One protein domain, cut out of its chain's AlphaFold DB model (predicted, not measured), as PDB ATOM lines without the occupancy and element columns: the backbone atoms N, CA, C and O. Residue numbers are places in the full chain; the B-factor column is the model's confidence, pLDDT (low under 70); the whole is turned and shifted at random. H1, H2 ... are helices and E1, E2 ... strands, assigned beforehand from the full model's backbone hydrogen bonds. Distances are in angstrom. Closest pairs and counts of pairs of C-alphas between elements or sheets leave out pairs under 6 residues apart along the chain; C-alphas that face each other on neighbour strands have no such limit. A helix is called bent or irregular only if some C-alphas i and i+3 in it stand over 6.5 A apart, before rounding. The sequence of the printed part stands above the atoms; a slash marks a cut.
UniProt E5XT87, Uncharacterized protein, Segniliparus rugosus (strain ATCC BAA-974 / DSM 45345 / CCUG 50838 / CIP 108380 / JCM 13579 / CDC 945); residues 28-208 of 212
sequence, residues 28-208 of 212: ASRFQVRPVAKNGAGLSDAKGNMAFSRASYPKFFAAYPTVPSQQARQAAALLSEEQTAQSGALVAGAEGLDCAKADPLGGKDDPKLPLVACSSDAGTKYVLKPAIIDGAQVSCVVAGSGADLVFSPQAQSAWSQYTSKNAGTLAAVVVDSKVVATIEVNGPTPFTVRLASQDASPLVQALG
ATOM      1  N   ALA A  28      48.944   6.266  -5.337       59.91
ATOM      2  CA  ALA A  28      47.594   5.706  -5.311       59.91
ATOM      3  C   ALA A  28      47.530   4.338  -4.614       59.91
ATOM      4  O   ALA A  28      46.590   4.067  -3.871       59.91
ATOM      5  N   SER A  29      48.548   3.497  -4.804       69.06
ATOM      6  CA  SER A  29      48.641   2.172  -4.185       69.06
ATOM      7  C   SER A  29      49.092   2.218  -2.723       69.06
ATOM      8  O   SER A  29      48.875   1.248  -1.998       69.06
ATOM      9  N   ARG A  30      49.680   3.327  -2.245       86.00
ATOM     10  CA  ARG A  30      50.175   3.415  -0.858       86.00
ATOM     11  C   ARG A  30      49.085   3.651   0.164       86.00
ATOM     12  O   ARG A  30      49.296   3.255   1.295       86.00
ATOM     13  N   PHE A  31      47.974   4.298  -0.184       93.12
ATOM     14  CA  PHE A  31      46.848   4.533   0.726       93.12
ATOM     15  C   PHE A  31      45.576   3.933   0.154       93.12
ATOM     16  O   PHE A  31      45.239   4.209  -0.993       93.12
ATOM     17  N   GLN A  32      44.845   3.148   0.942       94.94
ATOM     18  CA  GLN A  32      43.587   2.557   0.497       94.94
ATOM     19  C   GLN A  32      42.593   2.410   1.645       94.94
ATOM     20  O   GLN A  32      42.959   2.206   2.801       94.94
ATOM     21  N   VAL A  33      41.309   2.444   1.307       95.25
ATOM     22  CA  VAL A  33      40.200   2.113   2.200       95.25
ATOM     23  C   VAL A  33      39.477   0.930   1.597       95.25
ATOM     24  O   VAL A  33      38.884   1.035   0.522       95.25
ATOM     25  N   ARG A  34      39.532  -0.209   2.279       93.38
ATOM     26  CA  ARG A  34      39.020  -1.478   1.759       93.38
ATOM     27  C   ARG A  34      37.960  -2.066   2.683       93.38
ATOM     28  O   ARG A  34      38.180  -2.093   3.889       93.38
ATOM     29  N   PRO A  35      36.843  -2.602   2.172       90.75
ATOM     30  CA  PRO A  35      35.948  -3.421   2.976       90.75
ATOM     31  C   PRO A  35      36.692  -4.635   3.529       90.75
ATOM     32  O   PRO A  35      37.380  -5.338   2.783       90.75
ATOM     33  N   VAL A  36      36.487  -4.944   4.803       84.06
ATOM     34  CA  VAL A  36      36.873  -6.241   5.357       84.06
ATOM     35  C   VAL A  36      35.840  -7.266   4.896       84.06
ATOM     36  O   VAL A  36      34.629  -7.027   4.956       84.06
ATOM     37  N   ALA A  37      36.295  -8.410   4.391       76.62
ATOM     38  CA  ALA A  37      35.388  -9.482   4.016       76.62
ATOM     39  C   ALA A  37      34.603  -9.956   5.255       76.62
ATOM     40  O   ALA A  37      35.187 -10.315   6.276       76.62
ATOM     41  N   LYS A  38      33.264  -9.951   5.174       62.84
ATOM     42  CA  LYS A  38      32.410 -10.577   6.190       62.84
ATOM     43  C   LYS A  38      32.669 -12.077   6.175       62.84
ATOM     44  O   LYS A  38      32.556 -12.702   5.123       62.84
ATOM     45  N   ASN A  39      32.927 -12.663   7.335       51.84
ATOM     46  CA  ASN A  39      32.951 -14.112   7.453       51.84
ATOM     47  C   ASN A  39      31.542 -14.650   7.170       51.84
ATOM     48  O   ASN A  39      30.620 -14.420   7.955       51.84
ATOM     49  N   GLY A  40      31.372 -15.431   6.107       36.28
ATOM     50  CA  GLY A  40      30.429 -16.540   6.177       36.28
ATOM     51  C   GLY A  40      31.032 -17.576   7.128       36.28
ATOM     52  O   GLY A  40      31.848 -18.372   6.691       36.28
ATOM     53  N   ALA A  41      30.680 -17.507   8.417       32.72
ATOM     54  CA  ALA A  41      31.127 -18.382   9.514       32.72
ATOM     55  C   ALA A  41      32.633 -18.334   9.901       32.72
ATOM     56  O   ALA A  41      33.477 -18.980   9.291       32.72
ATOM     57  N   GLY A  42      32.927 -17.628  11.005       39.19
ATOM     58  CA  GLY A  42      33.998 -17.951  11.966       39.19
ATOM     59  C   GLY A  42      35.463 -17.831  11.522       39.19
ATOM     60  O   GLY A  42      36.085 -18.840  11.226       39.19
ATOM     61  N   LEU A  43      36.053 -16.630  11.608       46.97
ATOM     62  CA  LEU A  43      37.509 -16.416  11.478       46.97
ATOM     63  C   LEU A  43      38.089 -15.469  12.551       46.97
ATOM     64  O   LEU A  43      39.079 -14.776  12.318       46.97
ATOM     65  N   SER A  44      37.488 -15.442  13.741       43.00
ATOM     66  CA  SER A  44      38.092 -14.842  14.935       43.00
ATOM     67  C   SER A  44      37.664 -15.627  16.171       43.00
ATOM     68  O   SER A  44      36.507 -16.044  16.254       43.00
ATOM     69  N   ASP A  45      38.570 -15.824  17.130       40.12
ATOM     70  CA  ASP A  45      38.138 -16.105  18.500       40.12
ATOM     71  C   ASP A  45      37.508 -14.841  19.125       40.12
ATOM     72  O   ASP A  45      37.496 -13.763  18.523       40.12
ATOM     73  N   ALA A  46      36.977 -14.950  20.344       36.62
ATOM     74  CA  ALA A  46      36.341 -13.836  21.057       36.62
ATOM     75  C   ALA A  46      37.276 -12.635  21.346       36.62
ATOM     76  O   ALA A  46      36.827 -11.649  21.928       36.62
ATOM     77  N   LYS A  47      38.563 -12.707  20.968       44.09
ATOM     78  CA  LYS A  47      39.557 -11.633  21.089       44.09
ATOM     79  C   LYS A  47      40.000 -11.061  19.738       44.09
ATOM     80  O   LYS A  47      40.904 -10.233  19.717       44.09
ATOM     81  N   GLY A  48      39.385 -11.469  18.623       40.81
ATOM     82  CA  GLY A  48      39.678 -10.913  17.298       40.81
ATOM     83  C   GLY A  48      40.892 -11.529  16.593       40.81
ATOM     84  O   GLY A  48      41.231 -11.096  15.495       40.81
ATOM     85  N   ASN A  49      41.526 -12.555  17.173       39.44
ATOM     86  CA  ASN A  49      42.679 -13.207  16.556       39.44
ATOM     87  C   ASN A  49      42.223 -14.237  15.517       39.44
ATOM     88  O   ASN A  49      41.342 -15.062  15.770       39.44
ATOM     89  N   MET A  50      42.854 -14.218  14.344       49.94
ATOM     90  CA  MET A  50      42.637 -15.205  13.291       49.94
ATOM     91  C   MET A  50      43.103 -16.603  13.721       49.94
ATOM     92  O   MET A  50      44.299 -16.875  13.756       49.94
ATOM     93  N   ALA A  51      42.178 -17.537  13.940       38.31
ATOM     94  CA  ALA A  51      42.497 -18.965  13.972       38.31
ATOM     95  C   ALA A  51      42.369 -19.558  12.557       38.31
ATOM     96  O   ALA A  51      41.466 -20.343  12.269       38.31
ATOM     97  N   PHE A  52      43.257 -19.159  11.640       48.06
ATOM     98  CA  PHE A  52      43.423 -19.890  10.381       48.06
ATOM     99  C   PHE A  52      44.088 -21.230  10.689       48.06
ATOM    100  O   PHE A  52      45.206 -21.271  11.197       48.06
ATOM    101  N   SER A  53      43.407 -22.333  10.381       45.69
ATOM    102  CA  SER A  53      44.033 -23.649  10.383       45.69
ATOM    103  C   SER A  53      43.614 -24.436   9.147       45.69
ATOM    104  O   SER A  53      42.441 -24.441   8.761       45.69
ATOM    105  N   ARG A  54      44.566 -25.172   8.570       49.78
ATOM    106  CA  ARG A  54      44.320 -26.160   7.511       49.78
ATOM    107  C   ARG A  54      43.231 -27.173   7.886       49.78
ATOM    108  O   ARG A  54      42.523 -27.663   7.008       49.78
ATOM    109  N   ALA A  55      43.071 -27.453   9.182       47.44
ATOM    110  CA  ALA A  55      42.048 -28.352   9.708       47.44
ATOM    111  C   ALA A  55      40.624 -27.791   9.557       47.44
ATOM    112  O   ALA A  55      39.686 -28.562   9.368       47.44
ATOM    113  N   SER A  56      40.462 -26.467   9.575       48.47
ATOM    114  CA  SER A  56      39.157 -25.812   9.436       48.47
ATOM    115  C   SER A  56      38.656 -25.786   7.981       48.47
ATOM    116  O   SER A  56      37.455 -25.666   7.755       48.47
ATOM    117  N   TYR A  57      39.549 -25.939   6.986       47.78
ATOM    118  CA  TYR A  57      39.233 -25.768   5.554       47.78
ATOM    119  C   TYR A  57      39.895 -26.810   4.613       47.78
ATOM    120  O   TYR A  57      40.499 -26.444   3.602       47.78
ATOM    121  N   PRO A  58      39.761 -28.128   4.862       49.00
ATOM    122  CA  PRO A  58      40.554 -29.168   4.188       49.00
ATOM    123  C   PRO A  58      40.290 -29.318   2.678       49.00
ATOM    124  O   PRO A  58      41.196 -29.676   1.930       49.00
ATOM    125  N   LYS A  59      39.075 -29.010   2.198       45.38
ATOM    126  CA  LYS A  59      38.715 -29.102   0.767       45.38
ATOM    127  C   LYS A  59      39.360 -28.007  -0.094       45.38
ATOM    128  O   LYS A  59      39.499 -28.189  -1.297       45.38
ATOM    129  N   PHE A  60      39.780 -26.896   0.513       52.97
ATOM    130  CA  PHE A  60      40.317 -25.733  -0.203       52.97
ATOM    131  C   PHE A  60      41.810 -25.872  -0.508       52.97
ATOM    132  O   PHE A  60      42.257 -25.521  -1.598       52.97
ATOM    133  N   PHE A  61      42.566 -26.484   0.404       50.12
ATOM    134  CA  PHE A  61      43.994 -26.763   0.220       50.12
ATOM    135  C   PHE A  61      44.292 -27.832  -0.833       50.12
ATOM    136  O   PHE A  61      45.422 -27.930  -1.300       50.12
ATOM    137  N   ALA A  62      43.293 -28.625  -1.218       51.03
ATOM    138  CA  ALA A  62      43.433 -29.631  -2.263       51.03
ATOM    139  C   ALA A  62      43.400 -29.034  -3.689       51.03
ATOM    140  O   ALA A  62      43.854 -29.694  -4.617       51.03
ATOM    141  N   ALA A  63      42.890 -27.804  -3.868       51.66
ATOM    142  CA  ALA A  63      42.633 -27.206  -5.187       51.66
ATOM    143  C   ALA A  63      43.671 -26.161  -5.648       51.66
ATOM    144  O   ALA A  63      43.677 -25.799  -6.821       51.66
ATOM    145  N   TYR A  64      44.553 -25.686  -4.761       50.53
ATOM    146  CA  TYR A  64      45.577 -24.683  -5.091       50.53
ATOM    147  C   TYR A  64      46.980 -25.120  -4.643       50.53
ATOM    148  O   TYR A  64      47.527 -24.567  -3.687       50.53
ATOM    149  N   PRO A  65      47.610 -26.097  -5.314       46.97
ATOM    150  CA  PRO A  65      49.047 -26.241  -5.219       46.97
ATOM    151  C   PRO A  65      49.690 -25.189  -6.149       46.97
ATOM    152  O   PRO A  65      49.302 -25.070  -7.302       46.97
ATOM    153  N   THR A  66      50.671 -24.435  -5.643       52.34
ATOM    154  CA  THR A  66      51.690 -23.670  -6.406       52.34
ATOM    155  C   THR A  66      51.445 -22.226  -6.879       52.34
ATOM    156  O   THR A  66      52.252 -21.744  -7.672       52.34
ATOM    157  N   VAL A  67      50.458 -21.464  -6.391       52.50
ATOM    158  CA  VAL A  67      50.467 -20.000  -6.646       52.50
ATOM    159  C   VAL A  67      51.450 -19.321  -5.679       52.50
ATOM    160  O   VAL A  67      51.314 -19.520  -4.469       52.50
ATOM    161  N   PRO A  68      52.429 -18.520  -6.150       62.50
ATOM    162  CA  PRO A  68      53.240 -17.677  -5.277       62.50
ATOM    163  C   PRO A  68      52.348 -16.882  -4.321       62.50
ATOM    164  O   PRO A  68      51.377 -16.266  -4.763       62.50
ATOM    165  N   SER A  69      52.682 -16.862  -3.025       66.75
ATOM    166  CA  SER A  69      51.832 -16.236  -2.001       66.75
ATOM    167  C   SER A  69      51.462 -14.799  -2.369       66.75
ATOM    168  O   SER A  69      50.313 -14.415  -2.227       66.75
ATOM    169  N   GLN A  70      52.381 -14.041  -2.968       72.94
ATOM    170  CA  GLN A  70      52.138 -12.682  -3.464       72.94
ATOM    171  C   GLN A  70      50.960 -12.587  -4.445       72.94
ATOM    172  O   GLN A  70      50.075 -11.760  -4.260       72.94
ATOM    173  N   GLN A  71      50.914 -13.472  -5.442       72.69
ATOM    174  CA  GLN A  71      49.824 -13.532  -6.420       72.69
ATOM    175  C   GLN A  71      48.538 -14.058  -5.778       72.69
ATOM    176  O   GLN A  71      47.449 -13.569  -6.064       72.69
ATOM    177  N   ALA A  72      48.667 -15.015  -4.857       74.50
ATOM    178  CA  ALA A  72      47.545 -15.560  -4.107       74.50
ATOM    179  C   ALA A  72      46.848 -14.481  -3.257       74.50
ATOM    180  O   ALA A  72      45.625 -14.492  -3.141       74.50
ATOM    181  N   ARG A  73      47.607 -13.505  -2.733       80.06
ATOM    182  CA  ARG A  73      47.090 -12.372  -1.949       80.06
ATOM    183  C   ARG A  73      46.300 -11.346  -2.763       80.06
ATOM    184  O   ARG A  73      45.590 -10.574  -2.135       80.06
ATOM    185  N   GLN A  74      46.383 -11.358  -4.100       82.50
ATOM    186  CA  GLN A  74      45.640 -10.452  -4.992       82.50
ATOM    187  C   GLN A  74      44.913 -11.157  -6.146       82.50
ATOM    188  O   GLN A  74      44.725 -10.591  -7.220       82.50
ATOM    189  N   ALA A  75      44.505 -12.414  -5.976       74.19
ATOM    190  CA  ALA A  75      43.899 -13.167  -7.072       74.19
ATOM    191  C   ALA A  75      42.570 -12.530  -7.561       74.19
ATOM    192  O   ALA A  75      41.592 -12.435  -6.824       74.19
ATOM    193  N   ALA A  76      42.530 -12.120  -8.837       63.09
ATOM    194  CA  ALA A  76      41.406 -11.404  -9.459       63.09
ATOM    195  C   ALA A  76      40.166 -12.267  -9.738       63.09
ATOM    196  O   ALA A  76      39.055 -11.746  -9.811       63.09
ATOM    197  N   ALA A  77      40.335 -13.590  -9.857       56.75
ATOM    198  CA  ALA A  77      39.268 -14.565 -10.134       56.75
ATOM    199  C   ALA A  77      38.173 -14.640  -9.040       56.75
ATOM    200  O   ALA A  77      37.319 -15.516  -9.068       56.75
ATOM    201  N   LEU A  78      38.223 -13.745  -8.054       52.22
ATOM    202  CA  LEU A  78      37.530 -13.813  -6.773       52.22
ATOM    203  C   LEU A  78      36.525 -12.667  -6.574       52.22
ATOM    204  O   LEU A  78      36.023 -12.472  -5.472       52.22
ATOM    205  N   LEU A  79      36.256 -11.895  -7.634       57.09
ATOM    206  CA  LEU A  79      35.357 -10.736  -7.637       57.09
ATOM    207  C   LEU A  79      33.872 -11.086  -7.883       57.09
ATOM    208  O   LEU A  79      33.034 -10.190  -7.848       57.09
ATOM    209  N   SER A  80      33.512 -12.356  -8.118       52.62
ATOM    210  CA  SER A  80      32.112 -12.791  -8.276       52.62
ATOM    211  C   SER A  80      31.452 -13.064  -6.915       52.62
ATOM    212  O   SER A  80      31.890 -13.944  -6.170       52.62
ATOM    213  N   GLU A  81      30.392 -12.316  -6.598       47.00
ATOM    214  CA  GLU A  81      29.886 -12.054  -5.237       47.00
ATOM    215  C   GLU A  81      29.353 -13.253  -4.425       47.00
ATOM    216  O   GLU A  81      29.164 -13.112  -3.217       47.00
ATOM    217  N   GLU A  82      29.196 -14.452  -4.993       47.69
ATOM    218  CA  GLU A  82      28.634 -15.606  -4.262       47.69
ATOM    219  C   GLU A  82      29.691 -16.560  -3.653       47.69
ATOM    220  O   GLU A  82      29.369 -17.374  -2.794       47.69
ATOM    221  N   GLN A  83      30.978 -16.438  -4.007       46.00
ATOM    222  CA  GLN A  83      32.030 -17.390  -3.574       46.00
ATOM    223  C   GLN A  83      33.078 -16.812  -2.611       46.00
ATOM    224  O   GLN A  83      34.005 -17.500  -2.180       46.00
ATOM    225  N   THR A  84      32.919 -15.546  -2.224       44.84
ATOM    226  CA  THR A  84      33.901 -14.784  -1.431       44.84
ATOM    227  C   THR A  84      34.161 -15.359  -0.031       44.84
ATOM    228  O   THR A  84      35.157 -15.002   0.592       44.84
ATOM    229  N   ALA A  85      33.319 -16.274   0.463       43.59
ATOM    230  CA  ALA A  85      33.579 -16.965   1.722       43.59
ATOM    231  C   ALA A  85      34.766 -17.945   1.643       43.59
ATOM    232  O   ALA A  85      35.364 -18.198   2.682       43.59
ATOM    233  N   GLN A  86      35.157 -18.472   0.469       52.22
ATOM    234  CA  GLN A  86      36.268 -19.435   0.388       52.22
ATOM    235  C   GLN A  86      37.081 -19.386  -0.917       52.22
ATOM    236  O   GLN A  86      37.287 -20.400  -1.593       52.22
ATOM    237  N   SER A  87      37.628 -18.229  -1.277       56.66
ATOM    238  CA  SER A  87      38.680 -18.233  -2.290       56.66
ATOM    239  C   SER A  87      39.952 -18.879  -1.724       56.66
ATOM    240  O   SER A  87      40.726 -18.261  -0.993       56.66
ATOM    241  N   GLY A  88      40.180 -20.157  -2.045       59.09
ATOM    242  CA  GLY A  88      41.344 -20.921  -1.575       59.09
ATOM    243  C   GLY A  88      42.688 -20.222  -1.827       59.09
ATOM    244  O   GLY A  88      43.622 -20.403  -1.054       59.09
ATOM    245  N   ALA A  89      42.763 -19.351  -2.840       66.06
ATOM    246  CA  ALA A  89      43.923 -18.504  -3.103       66.06
ATOM    247  C   ALA A  89      44.168 -17.433  -2.019       66.06
ATOM    248  O   ALA A  89      45.300 -17.318  -1.563       66.06
ATOM    249  N   LEU A  90      43.156 -16.694  -1.537       68.88
ATOM    250  CA  LEU A  90      43.368 -15.724  -0.445       68.88
ATOM    251  C   LEU A  90      43.647 -16.448   0.876       68.88
ATOM    252  O   LEU A  90      44.459 -15.982   1.668       68.88
ATOM    253  N   VAL A  91      43.059 -17.629   1.085       67.69
ATOM    254  CA  VAL A  91      43.392 -18.495   2.229       67.69
ATOM    255  C   VAL A  91      44.861 -18.936   2.174       67.69
ATOM    256  O   VAL A  91      45.588 -18.777   3.151       67.69
ATOM    257  N   ALA A  92      45.336 -19.416   1.023       66.62
ATOM    258  CA  ALA A  92      46.742 -19.765   0.822       66.62
ATOM    259  C   ALA A  92      47.669 -18.541   0.932       66.62
ATOM    260  O   ALA A  92      48.761 -18.628   1.494       66.62
ATOM    261  N   GLY A  93      47.220 -17.380   0.447       71.31
ATOM    262  CA  GLY A  93      47.898 -16.100   0.614       71.31
ATOM    263  C   GLY A  93      48.034 -15.709   2.085       71.31
ATOM    264  O   GLY A  93      49.100 -15.252   2.487       71.31
ATOM    265  N   ALA A  94      47.001 -15.944   2.898       72.00
ATOM    266  CA  ALA A  94      47.031 -15.716   4.339       72.00
ATOM    267  C   ALA A  94      47.983 -16.677   5.057       72.00
ATOM    268  O   ALA A  94      48.743 -16.226   5.909       72.00
ATOM    269  N   GLU A  95      48.008 -17.967   4.716       70.75
ATOM    270  CA  GLU A  95      48.959 -18.918   5.316       70.75
ATOM    271  C   GLU A  95      50.412 -18.609   4.942       70.75
ATOM    272  O   GLU A  95      51.287 -18.603   5.807       70.75
ATOM    273  N   GLY A  96      50.665 -18.302   3.669       73.12
ATOM    274  CA  GLY A  96      52.001 -17.984   3.165       73.12
ATOM    275  C   GLY A  96      52.507 -16.590   3.541       73.12
ATOM    276  O   GLY A  96      53.651 -16.258   3.224       73.12
ATOM    277  N   LEU A  97      51.671 -15.760   4.173       79.81
ATOM    278  CA  LEU A  97      52.052 -14.432   4.633       79.81
ATOM    279  C   LEU A  97      52.705 -14.506   6.014       79.81
ATOM    280  O   LEU A  97      52.058 -14.824   7.011       79.81
ATOM    281  N   ASP A  98      53.983 -14.161   6.081       83.75
ATOM    282  CA  ASP A  98      54.713 -13.983   7.332       83.75
ATOM    283  C   ASP A  98      54.663 -12.506   7.751       83.75
ATOM    284  O   ASP A  98      55.347 -11.669   7.161       83.75
ATOM    285  N   CYS A  99      53.840 -12.181   8.755       81.75
ATOM    286  CA  CYS A  99      53.660 -10.802   9.223       81.75
ATOM    287  C   CYS A  99      54.908 -10.208   9.895       81.75
ATOM    288  O   CYS A  99      54.975  -8.991  10.053       81.75
ATOM    289  N   ALA A 100      55.897 -11.032  10.264       83.94
ATOM    290  CA  ALA A 100      57.158 -10.561  10.830       83.94
ATOM    291  C   ALA A 100      58.153 -10.085   9.757       83.94
ATOM    292  O   ALA A 100      59.192  -9.510  10.085       83.94
ATOM    293  N   LYS A 101      57.864 -10.326   8.472       85.12
ATOM    294  CA  LYS A 101      58.721  -9.925   7.351       85.12
ATOM    295  C   LYS A 101      58.188  -8.679   6.653       85.12
ATOM    296  O   LYS A 101      57.006  -8.344   6.729       85.12
ATOM    297  N   ALA A 102      59.086  -7.991   5.949       85.75
ATOM    298  CA  ALA A 102      58.707  -6.903   5.058       85.75
ATOM    299  C   ALA A 102      57.710  -7.416   4.009       85.75
ATOM    300  O   ALA A 102      57.929  -8.470   3.405       85.75
ATOM    301  N   ASP A 103      56.625  -6.671   3.804       87.12
ATOM    302  CA  ASP A 103      55.590  -7.046   2.849       87.12
ATOM    303  C   ASP A 103      56.076  -6.749   1.416       87.12
ATOM    304  O   ASP A 103      56.307  -5.581   1.093       87.12
ATOM    305  N   PRO A 104      56.228  -7.753   0.529       86.69
ATOM    306  CA  PRO A 104      56.699  -7.510  -0.834       86.69
ATOM    307  C   PRO A 104      55.695  -6.747  -1.709       86.69
ATOM    308  O   PRO A 104      56.093  -6.217  -2.749       86.69
ATOM    309  N   LEU A 105      54.420  -6.690  -1.302       89.12
ATOM    310  CA  LEU A 105      53.392  -5.882  -1.951       89.12
ATOM    311  C   LEU A 105      53.377  -4.435  -1.456       89.12
ATOM    312  O   LEU A 105      52.649  -3.646  -2.044       89.12
ATOM    313  N   GLY A 106      54.175  -4.060  -0.448       88.06
ATOM    314  CA  GLY A 106      54.139  -2.720   0.136       88.06
ATOM    315  C   GLY A 106      54.240  -1.609  -0.916       88.06
ATOM    316  O   GLY A 106      55.267  -1.466  -1.580       88.06
ATOM    317  N   GLY A 107      53.141  -0.867  -1.089       83.38
ATOM    318  CA  GLY A 107      53.005   0.225  -2.061       83.38
ATOM    319  C   GLY A 107      52.835  -0.224  -3.520       83.38
ATOM    320  O   GLY A 107      52.813   0.612  -4.418       83.38
ATOM    321  N   LYS A 108      52.715  -1.527  -3.779       88.38
ATOM    322  CA  LYS A 108      52.634  -2.156  -5.112       88.38
ATOM    323  C   LYS A 108      51.359  -2.968  -5.322       88.38
ATOM    324  O   LYS A 108      51.187  -3.541  -6.396       88.38
ATOM    325  N   ASP A 109      50.502  -3.070  -4.311       89.94
ATOM    326  CA  ASP A 109      49.260  -3.816  -4.430       89.94
ATOM    327  C   ASP A 109      48.250  -3.084  -5.331       89.94
ATOM    328  O   ASP A 109      48.123  -1.861  -5.293       89.94
ATOM    329  N   ASP A 110      47.542  -3.838  -6.176       90.50
ATOM    330  CA  ASP A 110      46.479  -3.303  -7.032       90.50
ATOM    331  C   ASP A 110      45.187  -3.009  -6.227       90.50
ATOM    332  O   ASP A 110      44.573  -3.952  -5.699       90.50
ATOM    333  N   PRO A 111      44.716  -1.744  -6.161       91.44
ATOM    334  CA  PRO A 111      43.496  -1.372  -5.442       91.44
ATOM    335  C   PRO A 111      42.226  -2.026  -6.007       91.44
ATOM    336  O   PRO A 111      41.231  -2.158  -5.294       91.44
ATOM    337  N   LYS A 112      42.236  -2.484  -7.264       89.94
ATOM    338  CA  LYS A 112      41.085  -3.127  -7.921       89.94
ATOM    339  C   LYS A 112      40.960  -4.616  -7.602       89.94
ATOM    340  O   LYS A 112      39.927  -5.216  -7.896       89.94
ATOM    341  N   LEU A 113      41.986  -5.219  -7.007       87.75
ATOM    342  CA  LEU A 113      42.010  -6.634  -6.642       87.75
ATOM    343  C   LEU A 113      41.785  -6.806  -5.138       87.75
ATOM    344  O   LEU A 113      42.080  -5.882  -4.380       87.75
ATOM    345  N   PRO A 114      41.290  -7.962  -4.657       86.19
ATOM    346  CA  PRO A 114      41.315  -8.286  -3.231       86.19
ATOM    347  C   PRO A 114      42.739  -8.217  -2.656       86.19
ATOM    348  O   PRO A 114      43.716  -8.260  -3.403       86.19
ATOM    349  N   LEU A 115      42.861  -8.103  -1.336       88.50
ATOM    350  CA  LEU A 115      44.155  -8.063  -0.657       88.50
ATOM    351  C   LEU A 115      44.113  -8.893   0.620       88.50
ATOM    352  O   LEU A 115      43.208  -8.736   1.437       88.50
ATOM    353  N   VAL A 116      45.126  -9.730   0.825       85.94
ATOM    354  CA  VAL A 116      45.441 -10.248   2.159       85.94
ATOM    355  C   VAL A 116      46.585  -9.444   2.751       85.94
ATOM    356  O   VAL A 116      47.684  -9.427   2.197       85.94
ATOM    357  N   ALA A 117      46.332  -8.803   3.884       87.38
ATOM    358  CA  ALA A 117      47.263  -7.884   4.531       87.38
ATOM    359  C   ALA A 117      47.433  -8.228   6.011       87.38
ATOM    360  O   ALA A 117      46.510  -8.745   6.637       87.38
ATOM    361  N   CYS A 118      48.593  -7.913   6.581       86.12
ATOM    362  CA  CYS A 118      48.777  -7.917   8.032       86.12
ATOM    363  C   CYS A 118      48.408  -6.553   8.621       86.12
ATOM    364  O   CYS A 118      48.574  -5.520   7.973       86.12
ATOM    365  N   SER A 119      47.972  -6.557   9.871       85.00
ATOM    366  CA  SER A 119      47.944  -5.388  10.741       85.00
ATOM    367  C   SER A 119      49.352  -4.818  10.928       85.00
ATOM    368  O   SER A 119      50.345  -5.553  10.858       85.00
ATOM    369  N   SER A 120      49.452  -3.513  11.171       83.00
ATOM    370  CA  SER A 120      50.717  -2.826  11.450       83.00
ATOM    371  C   SER A 120      51.405  -3.335  12.721       83.00
ATOM    372  O   SER A 120      52.633  -3.342  12.777       83.00
ATOM    373  N   ASP A 121      50.642  -3.856  13.686       74.44
ATOM    374  CA  ASP A 121      51.140  -4.520  14.902       74.44
ATOM    375  C   ASP A 121      51.520  -6.004  14.704       74.44
ATOM    376  O   ASP A 121      51.865  -6.695  15.661       74.44
ATOM    377  N   ALA A 122      51.469  -6.495  13.461       66.00
ATOM    378  CA  ALA A 122      51.766  -7.868  13.045       66.00
ATOM    379  C   ALA A 122      50.887  -8.973  13.674       66.00
ATOM    380  O   ALA A 122      51.152 -10.153  13.435       66.00
ATOM    381  N   GLY A 123      49.832  -8.628  14.425       68.25
ATOM    382  CA  GLY A 123      49.008  -9.601  15.155       68.25
ATOM    383  C   GLY A 123      47.893 -10.237  14.322       68.25
ATOM    384  O   GLY A 123      47.634 -11.437  14.427       68.25
ATOM    385  N   THR A 124      47.267  -9.451  13.447       75.56
ATOM    386  CA  THR A 124      46.042  -9.855  12.741       75.56
ATOM    387  C   THR A 124      46.251  -9.823  11.236       75.56
ATOM    388  O   THR A 124      46.715  -8.827  10.693       75.56
ATOM    389  N   LYS A 125      45.898 -10.899  10.531       80.62
ATOM    390  CA  LYS A 125      45.776 -10.867   9.066       80.62
ATOM    391  C   LYS A 125      44.349 -10.454   8.710       80.62
ATOM    392  O   LYS A 125      43.430 -10.668   9.489       80.62
ATOM    393  N   TYR A 126      44.149  -9.865   7.543       80.94
ATOM    394  CA  TYR A 126      42.841  -9.455   7.044       80.94
ATOM    395  C   TYR A 126      42.668  -9.930   5.615       80.94
ATOM    396  O   TYR A 126      43.610  -9.870   4.827       80.94
ATOM    397  N   VAL A 127      41.451 -10.351   5.274       82.50
ATOM    398  CA  VAL A 127      41.024 -10.521   3.884       82.50
ATOM    399  C   VAL A 127      40.183  -9.309   3.517       82.50
ATOM    400  O   VAL A 127      39.135  -9.052   4.114       82.50
ATOM    401  N   LEU A 128      40.667  -8.548   2.548       85.38
ATOM    402  CA  LEU A 128      40.116  -7.267   2.151       85.38
ATOM    403  C   LEU A 128      39.559  -7.364   0.733       85.38
ATOM    404  O   LEU A 128      40.196  -7.911  -0.171       85.38
ATOM    405  N   LYS A 129      38.369  -6.802   0.531       86.38
ATOM    406  CA  LYS A 129      37.796  -6.598  -0.805       86.38
ATOM    407  C   LYS A 129      38.589  -5.503  -1.553       86.38
ATOM    408  O   LYS A 129      39.450  -4.857  -0.940       86.38
ATOM    409  N   PRO A 130      38.337  -5.284  -2.858       90.56
ATOM    410  CA  PRO A 130      38.883  -4.129  -3.572       90.56
ATOM    411  C   PRO A 130      38.622  -2.804  -2.851       90.56
ATOM    412  O   PRO A 130      37.666  -2.679  -2.080       90.56
ATOM    413  N   ALA A 131      39.483  -1.826  -3.101       94.31
ATOM    414  CA  ALA A 131      39.407  -0.511  -2.490       94.31
ATOM    415  C   ALA A 131      38.127   0.236  -2.902       94.31
ATOM    416  O   ALA A 131      37.727   0.234  -4.063       94.31
ATOM    417  N   ILE A 132      37.496   0.888  -1.921       94.81
ATOM    418  CA  ILE A 132      36.446   1.894  -2.139       94.81
ATOM    419  C   ILE A 132      37.095   3.248  -2.442       94.81
ATOM    420  O   ILE A 132      36.576   4.014  -3.250       94.81
ATOM    421  N   ILE A 133      38.199   3.541  -1.743       94.56
ATOM    422  CA  ILE A 133      38.992   4.764  -1.873       94.56
ATOM    423  C   ILE A 133      40.459   4.372  -1.986       94.56
ATOM    424  O   ILE A 133      40.913   3.521  -1.223       94.56
ATOM    425  N   ASP A 134      41.196   5.008  -2.889       92.81
ATOM    426  CA  ASP A 134      42.648   4.864  -3.010       92.81
ATOM    427  C   ASP A 134      43.376   6.215  -2.878       92.81
ATOM    428  O   ASP A 134      42.760   7.279  -2.725       92.81
ATOM    429  N   GLY A 135      44.709   6.176  -2.898       88.94
ATOM    430  CA  GLY A 135      45.553   7.346  -2.692       88.94
ATOM    431  C   GLY A 135      45.407   8.410  -3.781       88.94
ATOM    432  O   GLY A 135      45.699   9.571  -3.511       88.94
ATOM    433  N   ALA A 136      44.898   8.074  -4.976       89.31
ATOM    434  CA  ALA A 136      44.646   9.065  -6.024       89.31
ATOM    435  C   ALA A 136      43.488  10.006  -5.661       89.31
ATOM    436  O   ALA A 136      43.345  11.078  -6.244       89.31
ATOM    437  N   GLN A 137      42.652   9.613  -4.697       91.12
ATOM    438  CA  GLN A 137      41.524  10.409  -4.231       91.12
ATOM    439  C   GLN A 137      41.838  11.213  -2.960       91.12
ATOM    440  O   GLN A 137      40.939  11.884  -2.434       91.12
ATOM    441  N   VAL A 138      43.086  11.163  -2.480       89.94
ATOM    442  CA  VAL A 138      43.619  12.052  -1.441       89.94
ATOM    443  C   VAL A 138      44.052  13.354  -2.110       89.94
ATOM    444  O   VAL A 138      44.960  13.371  -2.934       89.94
ATOM    445  N   SER A 139      43.394  14.454  -1.760       88.50
ATOM    446  CA  SER A 139      43.685  15.782  -2.306       88.50
ATOM    447  C   SER A 139      44.993  16.345  -1.760       88.50
ATOM    448  O   SER A 139      45.757  16.950  -2.505       88.50
ATOM    449  N   CYS A 140      45.228  16.192  -0.456       86.50
ATOM    450  CA  CYS A 140      46.463  16.608   0.199       86.50
ATOM    451  C   CYS A 140      46.563  16.028   1.616       86.50
ATOM    452  O   CYS A 140      45.591  15.492   2.162       86.50
ATOM    453  N   VAL A 141      47.750  16.158   2.212       88.69
ATOM    454  CA  VAL A 141      48.046  15.715   3.577       88.69
ATOM    455  C   VAL A 141      48.335  16.922   4.471       88.69
ATOM    456  O   VAL A 141      49.183  17.755   4.153       88.69
ATOM    457  N   VAL A 142      47.658  17.017   5.615       90.31
ATOM    458  CA  VAL A 142      47.984  18.000   6.659       90.31
ATOM    459  C   VAL A 142      48.872  17.318   7.694       90.31
ATOM    460  O   VAL A 142      48.393  16.559   8.537       90.31
ATOM    461  N   ALA A 143      50.182  17.556   7.611       84.56
ATOM    462  CA  ALA A 143      51.161  16.995   8.541       84.56
ATOM    463  C   ALA A 143      51.196  17.751   9.886       84.56
ATOM    464  O   ALA A 143      51.074  18.974   9.940       84.56
ATOM    465  N   GLY A 144      51.413  17.008  10.974       83.62
ATOM    466  CA  GLY A 144      51.567  17.505  12.344       83.62
ATOM    467  C   GLY A 144      52.196  16.434  13.243       83.62
ATOM    468  O   GLY A 144      53.129  15.752  12.834       83.62
ATOM    469  N   SER A 145      51.654  16.202  14.445       85.38
ATOM    470  CA  SER A 145      52.014  15.042  15.299       85.38
ATOM    471  C   SER A 145      51.524  13.680  14.763       85.38
ATOM    472  O   SER A 145      51.561  12.675  15.465       85.38
ATOM    473  N   GLY A 146      51.022  13.680  13.534       87.88
ATOM    474  CA  GLY A 146      50.453  12.603  12.740       87.88
ATOM    475  C   GLY A 146      50.125  13.206  11.372       87.88
ATOM    476  O   GLY A 146      50.746  14.199  10.979       87.88
ATOM    477  N   ALA A 147      49.121  12.685  10.676       90.38
ATOM    478  CA  ALA A 147      48.612  13.348   9.481       90.38
ATOM    479  C   ALA A 147      47.105  13.204   9.319       90.38
ATOM    480  O   ALA A 147      46.577  12.100   9.443       90.38
ATOM    481  N   ASP A 148      46.439  14.308   8.989       92.38
ATOM    482  CA  ASP A 148      45.051  14.289   8.537       92.38
ATOM    483  C   ASP A 148      45.026  14.230   7.008       92.38
ATOM    484  O   ASP A 148      45.688  15.020   6.326       92.38
ATOM    485  N   LEU A 149      44.272  13.276   6.467       91.62
ATOM    486  CA  LEU A 149      44.091  13.135   5.028       91.62
ATOM    487  C   LEU A 149      42.864  13.921   4.580       91.62
ATOM    488  O   LEU A 149      41.759  13.730   5.095       91.62
ATOM    489  N   VAL A 150      43.059  14.785   3.587       90.69
ATOM    490  CA  VAL A 150      41.973  15.518   2.938       90.69
ATOM    491  C   VAL A 150      41.580  14.766   1.677       90.69
ATOM    492  O   VAL A 150      42.407  14.546   0.797       90.69
ATOM    493  N   PHE A 151      40.311  14.383   1.574       92.44
ATOM    494  CA  PHE A 151      39.798  13.602   0.450       92.44
ATOM    495  C   PHE A 151      39.030  14.454  -0.552       92.44
ATOM    496  O   PHE A 151      38.359  15.424  -0.192       92.44
ATOM    497  N   SER A 152      39.076  14.041  -1.815       93.19
ATOM    498  CA  SER A 152      38.251  14.615  -2.876       93.19
ATOM    499  C   SER A 152      36.743  14.450  -2.593       93.19
ATOM    500  O   SER A 152      36.330  13.490  -1.930       93.19
ATOM    501  N   PRO A 153      35.877  15.311  -3.164       94.25
ATOM    502  CA  PRO A 153      34.423  15.131  -3.086       94.25
ATOM    503  C   PRO A 153      33.946  13.772  -3.622       94.25
ATOM    504  O   PRO A 153      32.971  13.209  -3.124       94.25
ATOM    505  N   GLN A 154      34.649  13.213  -4.613       93.81
ATOM    506  CA  GLN A 154      34.335  11.898  -5.168       93.81
ATOM    507  C   GLN A 154      34.575  10.777  -4.147       93.81
ATOM    508  O   GLN A 154      33.721   9.901  -4.012       93.81
ATOM    509  N   ALA A 155      35.677  10.822  -3.391       93.94
ATOM    510  CA  ALA A 155      35.920   9.879  -2.296       93.94
ATOM    511  C   ALA A 155      34.860  10.003  -1.192       93.94
ATOM    512  O   ALA A 155      34.335   8.990  -0.734       93.94
ATOM    513  N   GLN A 156      34.470  11.230  -0.824       94.44
ATOM    514  CA  GLN A 156      33.387  11.458   0.144       94.44
ATOM    515  C   GLN A 156      32.065  10.831  -0.324       94.44
ATOM    516  O   GLN A 156      31.383  10.150   0.443       94.44
ATOM    517  N   SER A 157      31.719  11.004  -1.604       94.19
ATOM    518  CA  SER A 157      30.522  10.392  -2.189       94.19
ATOM    519  C   SER A 157      30.607   8.863  -2.210       94.19
ATOM    520  O   SER A 157      29.651   8.198  -1.814       94.19
ATOM    521  N   ALA A 158      31.749   8.296  -2.615       94.88
ATOM    522  CA  ALA A 158      31.960   6.849  -2.645       94.88
ATOM    523  C   ALA A 158      31.820   6.225  -1.248       94.88
ATOM    524  O   ALA A 158      31.115   5.227  -1.083       94.88
ATOM    525  N   TRP A 159      32.415   6.851  -0.227       95.06
ATOM    526  CA  TRP A 159      32.271   6.421   1.162       95.06
ATOM    527  C   TRP A 159      30.821   6.490   1.642       95.06
ATOM    528  O   TRP A 159      30.299   5.515   2.183       95.06
ATOM    529  N   SER A 160      30.137   7.612   1.407       94.62
ATOM    530  CA  SER A 160      28.734   7.786   1.797       94.62
ATOM    531  C   SER A 160      27.826   6.725   1.158       94.62
ATOM    532  O   SER A 160      27.024   6.082   1.839       94.62
ATOM    533  N   GLN A 161      28.008   6.456  -0.138       94.12
ATOM    534  CA  GLN A 161      27.262   5.418  -0.846       94.12
ATOM    535  C   GLN A 161      27.560   4.019  -0.301       94.12
ATOM    536  O   GLN A 161      26.627   3.248  -0.066       94.12
ATOM    537  N   TYR A 162      28.834   3.688  -0.074       93.50
ATOM    538  CA  TYR A 162      29.218   2.399   0.493       93.50
ATOM    539  C   TYR A 162      28.596   2.198   1.881       93.50
ATOM    540  O   TYR A 162      27.916   1.198   2.122       93.50
ATOM    541  N   THR A 163      28.764   3.168   2.776       93.56
ATOM    542  CA  THR A 163      28.306   3.068   4.166       93.56
ATOM    543  C   THR A 163      26.784   3.033   4.304       93.56
ATOM    544  O   THR A 163      26.275   2.312   5.159       93.56
ATOM    545  N   SER A 164      26.040   3.691   3.403       94.44
ATOM    546  CA  SER A 164      24.568   3.610   3.357       94.44
ATOM    547  C   SER A 164      24.013   2.194   3.139       94.44
ATOM    548  O   SER A 164      22.882   1.913   3.524       94.44
ATOM    549  N   LYS A 165      24.805   1.293   2.541       93.19
ATOM    550  CA  LYS A 165      24.393  -0.076   2.175       93.19
ATOM    551  C   LYS A 165      25.076  -1.161   3.008       93.19
ATOM    552  O   LYS A 165      24.719  -2.329   2.906       93.19
ATOM    553  N   ASN A 166      26.075  -0.790   3.807       87.06
ATOM    554  CA  ASN A 166      26.963  -1.726   4.492       87.06
ATOM    555  C   ASN A 166      27.070  -1.406   5.991       87.06
ATOM    556  O   ASN A 166      28.158  -1.470   6.556       87.06
ATOM    557  N   ALA A 167      25.956  -1.071   6.647       88.88
ATOM    558  CA  ALA A 167      25.917  -0.947   8.104       88.88
ATOM    559  C   ALA A 167      26.234  -2.291   8.800       88.88
ATOM    560  O   ALA A 167      25.928  -3.367   8.273       88.88
ATOM    561  N   GLY A 168      26.862  -2.233   9.977       83.06
ATOM    562  CA  GLY A 168      27.299  -3.405  10.744       83.06
ATOM    563  C   GLY A 168      28.492  -4.133  10.119       83.06
ATOM    564  O   GLY A 168      28.609  -5.353  10.239       83.06
ATOM    565  N   THR A 169      29.339  -3.419   9.374       84.06
ATOM    566  CA  THR A 169      30.516  -3.985   8.691       84.06
ATOM    567  C   THR A 169      31.792  -3.267   9.092       84.06
ATOM    568  O   THR A 169      31.738  -2.203   9.701       84.06
ATOM    569  N   LEU A 170      32.939  -3.850   8.742       86.62
ATOM    570  CA  LEU A 170      34.242  -3.227   8.929       86.62
ATOM    571  C   LEU A 170      34.828  -2.811   7.580       86.62
ATOM    572  O   LEU A 170      34.760  -3.554   6.598       86.62
ATOM    573  N   ALA A 171      35.455  -1.643   7.556       90.12
ATOM    574  CA  ALA A 171      36.432  -1.256   6.550       90.12
ATOM    575  C   ALA A 171      37.819  -1.158   7.201       90.12
ATOM    576  O   ALA A 171      37.939  -0.973   8.408       90.12
ATOM    577  N   ALA A 172      38.869  -1.289   6.406       92.44
ATOM    578  CA  ALA A 172      40.255  -1.161   6.815       92.44
ATOM    579  C   ALA A 172      40.881   0.046   6.118       92.44
ATOM    580  O   ALA A 172      40.706   0.226   4.910       92.44
ATOM    581  N   VAL A 173      41.631   0.834   6.880       94.19
ATOM    582  CA  VAL A 173      42.594   1.800   6.357       94.19
ATOM    583  C   VAL A 173      43.902   1.052   6.147       94.19
ATOM    584  O   VAL A 173      44.440   0.451   7.081       94.19
ATOM    585  N   VAL A 174      44.389   1.066   4.912       94.00
ATOM    586  CA  VAL A 174      45.571   0.332   4.477       94.00
ATOM    587  C   VAL A 174      46.635   1.316   4.022       94.00
ATOM    588  O   VAL A 174      46.353   2.173   3.184       94.00
ATOM    589  N   VAL A 175      47.848   1.174   4.558       93.06
ATOM    590  CA  VAL A 175      49.033   1.901   4.100       93.06
ATOM    591  C   VAL A 175      50.142   0.923   3.735       93.06
ATOM    592  O   VAL A 175      50.478   0.065   4.545       93.06
ATOM    593  N   ASP A 176      50.690   1.021   2.520       91.88
ATOM    594  CA  ASP A 176      51.721   0.110   1.993       91.88
ATOM    595  C   ASP A 176      51.384  -1.376   2.257       91.88
ATOM    596  O   ASP A 176      52.172  -2.140   2.820       91.88
ATOM    597  N   SER A 177      50.165  -1.774   1.876       92.00
ATOM    598  CA  SER A 177      49.601  -3.121   2.078       92.00
ATOM    599  C   SER A 177      49.520  -3.601   3.540       92.00
ATOM    600  O   SER A 177      49.357  -4.797   3.789       92.00
ATOM    601  N   LYS A 178      49.583  -2.692   4.521       91.00
ATOM    602  CA  LYS A 178      49.371  -2.974   5.951       91.00
ATOM    603  C   LYS A 178      48.091  -2.327   6.451       91.00
ATOM    604  O   LYS A 178      47.835  -1.164   6.164       91.00
ATOM    605  N   VAL A 179      47.304  -3.054   7.237       91.25
ATOM    606  CA  VAL A 179      46.137  -2.485   7.921       91.25
ATOM    607  C   VAL A 179      46.628  -1.658   9.104       91.25
ATOM    608  O   VAL A 179      47.179  -2.207  10.051       91.25
ATOM    609  N   VAL A 180      46.448  -0.341   9.038       91.81
ATOM    610  CA  VAL A 180      46.888   0.595  10.091       91.81
ATOM    611  C   VAL A 180      45.740   1.022  11.004       91.81
ATOM    612  O   VAL A 180      45.970   1.445  12.131       91.81
ATOM    613  N   ALA A 181      44.497   0.890  10.532       89.06
ATOM    614  CA  ALA A 181      43.294   1.101  11.328       89.06
ATOM    615  C   ALA A 181      42.097   0.356  10.725       89.06
ATOM    616  O   ALA A 181      42.079   0.025   9.537       89.06
ATOM    617  N   THR A 182      41.056   0.152  11.527       88.06
ATOM    618  CA  THR A 182      39.748  -0.341  11.075       88.06
ATOM    619  C   THR A 182      38.651   0.658  11.417       88.06
ATOM    620  O   THR A 182      38.729   1.351  12.427       88.06
ATOM    621  N   ILE A 183      37.617   0.711  10.583       88.00
ATOM    622  CA  ILE A 183      36.469   1.607  10.709       88.00
ATOM    623  C   ILE A 183      35.207   0.753  10.790       88.00
ATOM    624  O   ILE A 183      34.923  -0.025   9.876       88.00
ATOM    625  N   GLU A 184      34.434   0.926  11.857       88.19
ATOM    626  CA  GLU A 184      33.080   0.385  11.947       88.19
ATOM    627  C   GLU A 184      32.112   1.224  11.118       88.19
ATOM    628  O   GLU A 184      32.029   2.448  11.243       88.19
ATOM    629  N   VAL A 185      31.358   0.553  10.257       87.62
ATOM    630  CA  VAL A 185      30.366   1.189   9.402       87.62
ATOM    631  C   VAL A 185      29.016   1.145  10.100       87.62
ATOM    632  O   VAL A 185      28.347   0.114  10.109       87.62
ATOM    633  N   ASN A 186      28.598   2.283  10.651       86.19
ATOM    634  CA  ASN A 186      27.336   2.423  11.392       86.19
ATOM    635  C   ASN A 186      26.229   3.144  10.597       86.19
ATOM    636  O   ASN A 186      25.115   3.310  11.083       86.19
ATOM    637  N   GLY A 187      26.528   3.558   9.365       84.62
ATOM    638  CA  GLY A 187      25.646   4.331   8.490       84.62
ATOM    639  C   GLY A 187      26.428   5.419   7.749       84.62
ATOM    640  O   GLY A 187      27.652   5.476   7.886       84.62
ATOM    641  N   PRO A 188      25.755   6.277   6.962       86.31
ATOM    642  CA  PRO A 188      26.407   7.368   6.246       86.31
ATOM    643  C   PRO A 188      27.086   8.346   7.208       86.31
ATOM    644  O   PRO A 188      26.419   9.013   7.997       86.31
ATOM    645  N   THR A 189      28.408   8.457   7.126       79.25
ATOM    646  CA  THR A 189      29.206   9.405   7.915       79.25
ATOM    647  C   THR A 189      30.166  10.184   7.017       79.25
ATOM    648  O   THR A 189      30.573   9.665   5.973       79.25
ATOM    649  N   PRO A 190      30.546  11.423   7.383       80.25
ATOM    650  CA  PRO A 190      31.662  12.108   6.738       80.25
ATOM    651  C   PRO A 190      32.931  11.259   6.826       80.25
ATOM    652  O   PRO A 190      33.225  10.697   7.882       80.25
ATOM    653  N   PHE A 191      33.680  11.162   5.728       88.38
ATOM    654  CA  PHE A 191      34.898  10.366   5.701       88.38
ATOM    655  C   PHE A 191      36.093  11.195   6.168       88.38
ATOM    656  O   PHE A 191      36.486  12.157   5.504       88.38
ATOM    657  N   THR A 192      36.685  10.816   7.298       87.62
ATOM    658  CA  THR A 192      37.912  11.418   7.822       87.62
ATOM    659  C   THR A 192      38.894  10.322   8.217       87.62
ATOM    660  O   THR A 192      38.510   9.292   8.770       87.62
ATOM    661  N   VAL A 193      40.175  10.538   7.920       91.81
ATOM    662  CA  VAL A 193      41.254   9.630   8.318       91.81
ATOM    663  C   VAL A 193      42.381  10.448   8.915       91.81
ATOM    664  O   VAL A 193      42.915  11.346   8.263       91.81
ATOM    665  N   ARG A 194      42.751  10.089  10.144       92.06
ATOM    666  CA  ARG A 194      43.971  10.544  10.798       92.06
ATOM    667  C   ARG A 194      44.912   9.362  10.965       92.06
ATOM    668  O   ARG A 194      44.508   8.320  11.475       92.06
ATOM    669  N   LEU A 195      46.159   9.543  10.562       90.88
ATOM    670  CA  LEU A 195      47.218   8.551  10.683       90.88
ATOM    671  C   LEU A 195      48.212   8.952  11.768       90.88
ATOM    672  O   LEU A 195      48.502  10.138  11.961       90.88
ATOM    673  N   ALA A 196      48.764   7.955  12.457       89.50
ATOM    674  CA  ALA A 196      49.928   8.152  13.307       89.50
ATOM    675  C   ALA A 196      51.158   8.495  12.448       89.50
ATOM    676  O   ALA A 196      51.227   8.134  11.273       89.50
ATOM    677  N   SER A 197      52.142   9.190  13.021       86.00
ATOM    678  CA  SER A 197      53.307   9.699  12.276       86.00
ATOM    679  C   SER A 197      54.058   8.622  11.488       86.00
ATOM    680  O   SER A 197      54.477   8.870  10.356       86.00
ATOM    681  N   GLN A 198      54.211   7.423  12.059       86.06
ATOM    682  CA  GLN A 198      54.897   6.314  11.395       86.06
ATOM    683  C   GLN A 198      54.158   5.817  10.145       86.06
ATOM    684  O   GLN A 198      54.803   5.486   9.155       86.06
ATOM    685  N   ASP A 199      52.823   5.842  10.160       87.00
ATOM    686  CA  ASP A 199      51.984   5.394   9.043       87.00
ATOM    687  C   ASP A 199      51.776   6.518   8.016       87.00
ATOM    688  O   ASP A 199      51.599   6.275   6.827       87.00
ATOM    689  N   ALA A 200      51.837   7.775   8.460       85.12
ATOM    690  CA  ALA A 200      51.703   8.950   7.607       85.12
ATOM    691  C   ALA A 200      52.948   9.232   6.754       85.12
ATOM    692  O   ALA A 200      52.830   9.746   5.643       85.12
ATOM    693  N   SER A 201      54.140   8.921   7.269       82.81
ATOM    694  CA  SER A 201      55.429   9.234   6.634       82.81
ATOM    695  C   SER A 201      55.527   8.841   5.147       82.81
ATOM    696  O   SER A 201      55.873   9.715   4.346       82.81
ATOM    697  N   PRO A 202      55.197   7.600   4.725       79.62
ATOM    698  CA  PRO A 202      55.247   7.227   3.307       79.62
ATOM    699  C   PRO A 202      54.261   8.024   2.439       79.62
ATOM    700  O   PRO A 202      54.552   8.300   1.277       79.62
ATOM    701  N   LEU A 203      53.118   8.441   2.992       81.19
ATOM    702  CA  LEU A 203      52.117   9.228   2.269       81.19
ATOM    703  C   LEU A 203      52.513  10.692   2.144       81.19
ATOM    704  O   LEU A 203      52.368  11.259   1.070       81.19
ATOM    705  N   VAL A 204      53.059  11.293   3.201       81.88
ATOM    706  CA  VAL A 204      53.570  12.673   3.156       81.88
ATOM    707  C   VAL A 204      54.664  12.801   2.093       81.88
ATOM    708  O   VAL A 204      54.676  13.770   1.340       81.88
ATOM    709  N   GLN A 205      55.547  11.804   1.987       78.56
ATOM    710  CA  GLN A 205      56.585  11.764   0.953       78.56
ATOM    711  C   GLN A 205      56.005  11.612  -0.460       78.56
ATOM    712  O   GLN A 205      56.528  12.214  -1.395       78.56
ATOM    713  N   ALA A 206      54.949  10.812  -0.619       79.19
ATOM    714  CA  ALA A 206      54.380  10.496  -1.927       79.19
ATOM    715  C   ALA A 206      53.378  11.548  -2.443       79.19
ATOM    716  O   ALA A 206      53.278  11.750  -3.650       79.19
ATOM    717  N   LEU A 207      52.628  12.197  -1.549       78.25
ATOM    718  CA  LEU A 207      51.514  13.097  -1.875       78.25
ATOM    719  C   LEU A 207      51.820  14.577  -1.605       78.25
ATOM    720  O   LEU A 207      51.137  15.445  -2.142       78.25
ATOM    721  N   GLY A 208      52.831  14.882  -0.788       78.56
ATOM    722  CA  GLY A 208      53.113  16.251  -0.355       78.56
ATOM    723  C   GLY A 208      52.094  16.802   0.653       78.56
ATOM    724  O   GLY A 208      51.201  16.100   1.133       78.56
TER     725      GLY A 208
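What this domain is: This is residues 28 to 208 of the 212 residues of an uncharacterized protein of Segniliparus rugosus (strain ATCC BAA-974 / DSM 45345 / CCUG 50838 / CIP 108380 / JCM 13579 / CDC 945) (UniProt E5XT87). A strongly curled sheet of five strands, folded back on itself like part of a barrel, makes the middle, in the order E1 E6 E7 E2 E3. At one end of the long axis is a small sheet, E4 E5 E8, with H4 over one face; towards the other end H2 packs on E2 and E3, next to H1 and much of the unnamed stretch 36 to 68. The printed part has 181 residues with four named helices and eight named strands, in the order E1 H1 H2 E2 E3 E4 E5 H3 E6 E7 E8 H4; under half of the residues are in these elements, and the class is mixed, helices and strands. The large sheet is mixed, the small one antiparallel. The whole is compact, with a radius of gyration of the C-alphas of 16.2 A and spans of 48 by 35 by 31 A.

How they stand to each other: E1, residues 31 to 35, is antiparallel to E6, residues 169 to 175, with N 32 and O 174 2.9 A apart. E6 forms a hairpin with E7, residues 178 to 185, with N 173 and O 181 2.8 A apart. E7 bends by 56 degrees at residue 181 and is parallel to E2, residues 115 to 119, with N 179 and O 118 2.9 A apart. E2 forms a hairpin with E3, residues 125 to 128, with N 117 and O 126 3.1 A apart. In this folded sheet, bent back into two leaves, E1 and E6 face E2 and E3, with E7 as the hinge. H1, residues 69 to 72, only grazes it and touches H2, residues 88 to 95; their closest C-alphas, of Ser 69 and Gly 93, are 4.7 A apart. E1, H1, H2 and E2 form a split strand-helix-strand unit, two strands running the same way with E6 and E7 between them, and a right-handed crossover. E4, residues 138 to 143, forms a hairpin with E5, residues 146 to 151, with N 142 and O 148 2.9 A apart. E5 is antiparallel to E8, residues 193 to 196, with N 147 and O 195 2.9 A apart. H4, residues 197 to 207, is over E4 and E5 at a height of 8.2 A, making two layers, helix and sheet. H3, residues 153 to 165, and H4 are on opposite faces of the large sheet. Every O i to N i+4 pair is within hydrogen-bond range in H2, 8 of 9 in H3 and 5 of 7 in H4; H1 is too short for one.

Where its parts are: E1 begins at C-alpha 31 (46.848, 4.533, 0.726). E6 is 20.0 A long, E7 19.8 A and H3 19.0 A. H4, 14.7 A long, ends at C-alpha 207 (51.514, 13.097, -1.875).

The domain as a whole: The two C-alphas farthest apart, of Ala 62 and Gly 144, are 50.0 A apart. The printed part has no cut. The links E1 to H1, H1 to H2 and H2 to E2 are long. The mean pLDDT of the printed part is 76.6; residues 28 to 29, 38 to 69, 76 to 92 and 122 to 123 are under 70.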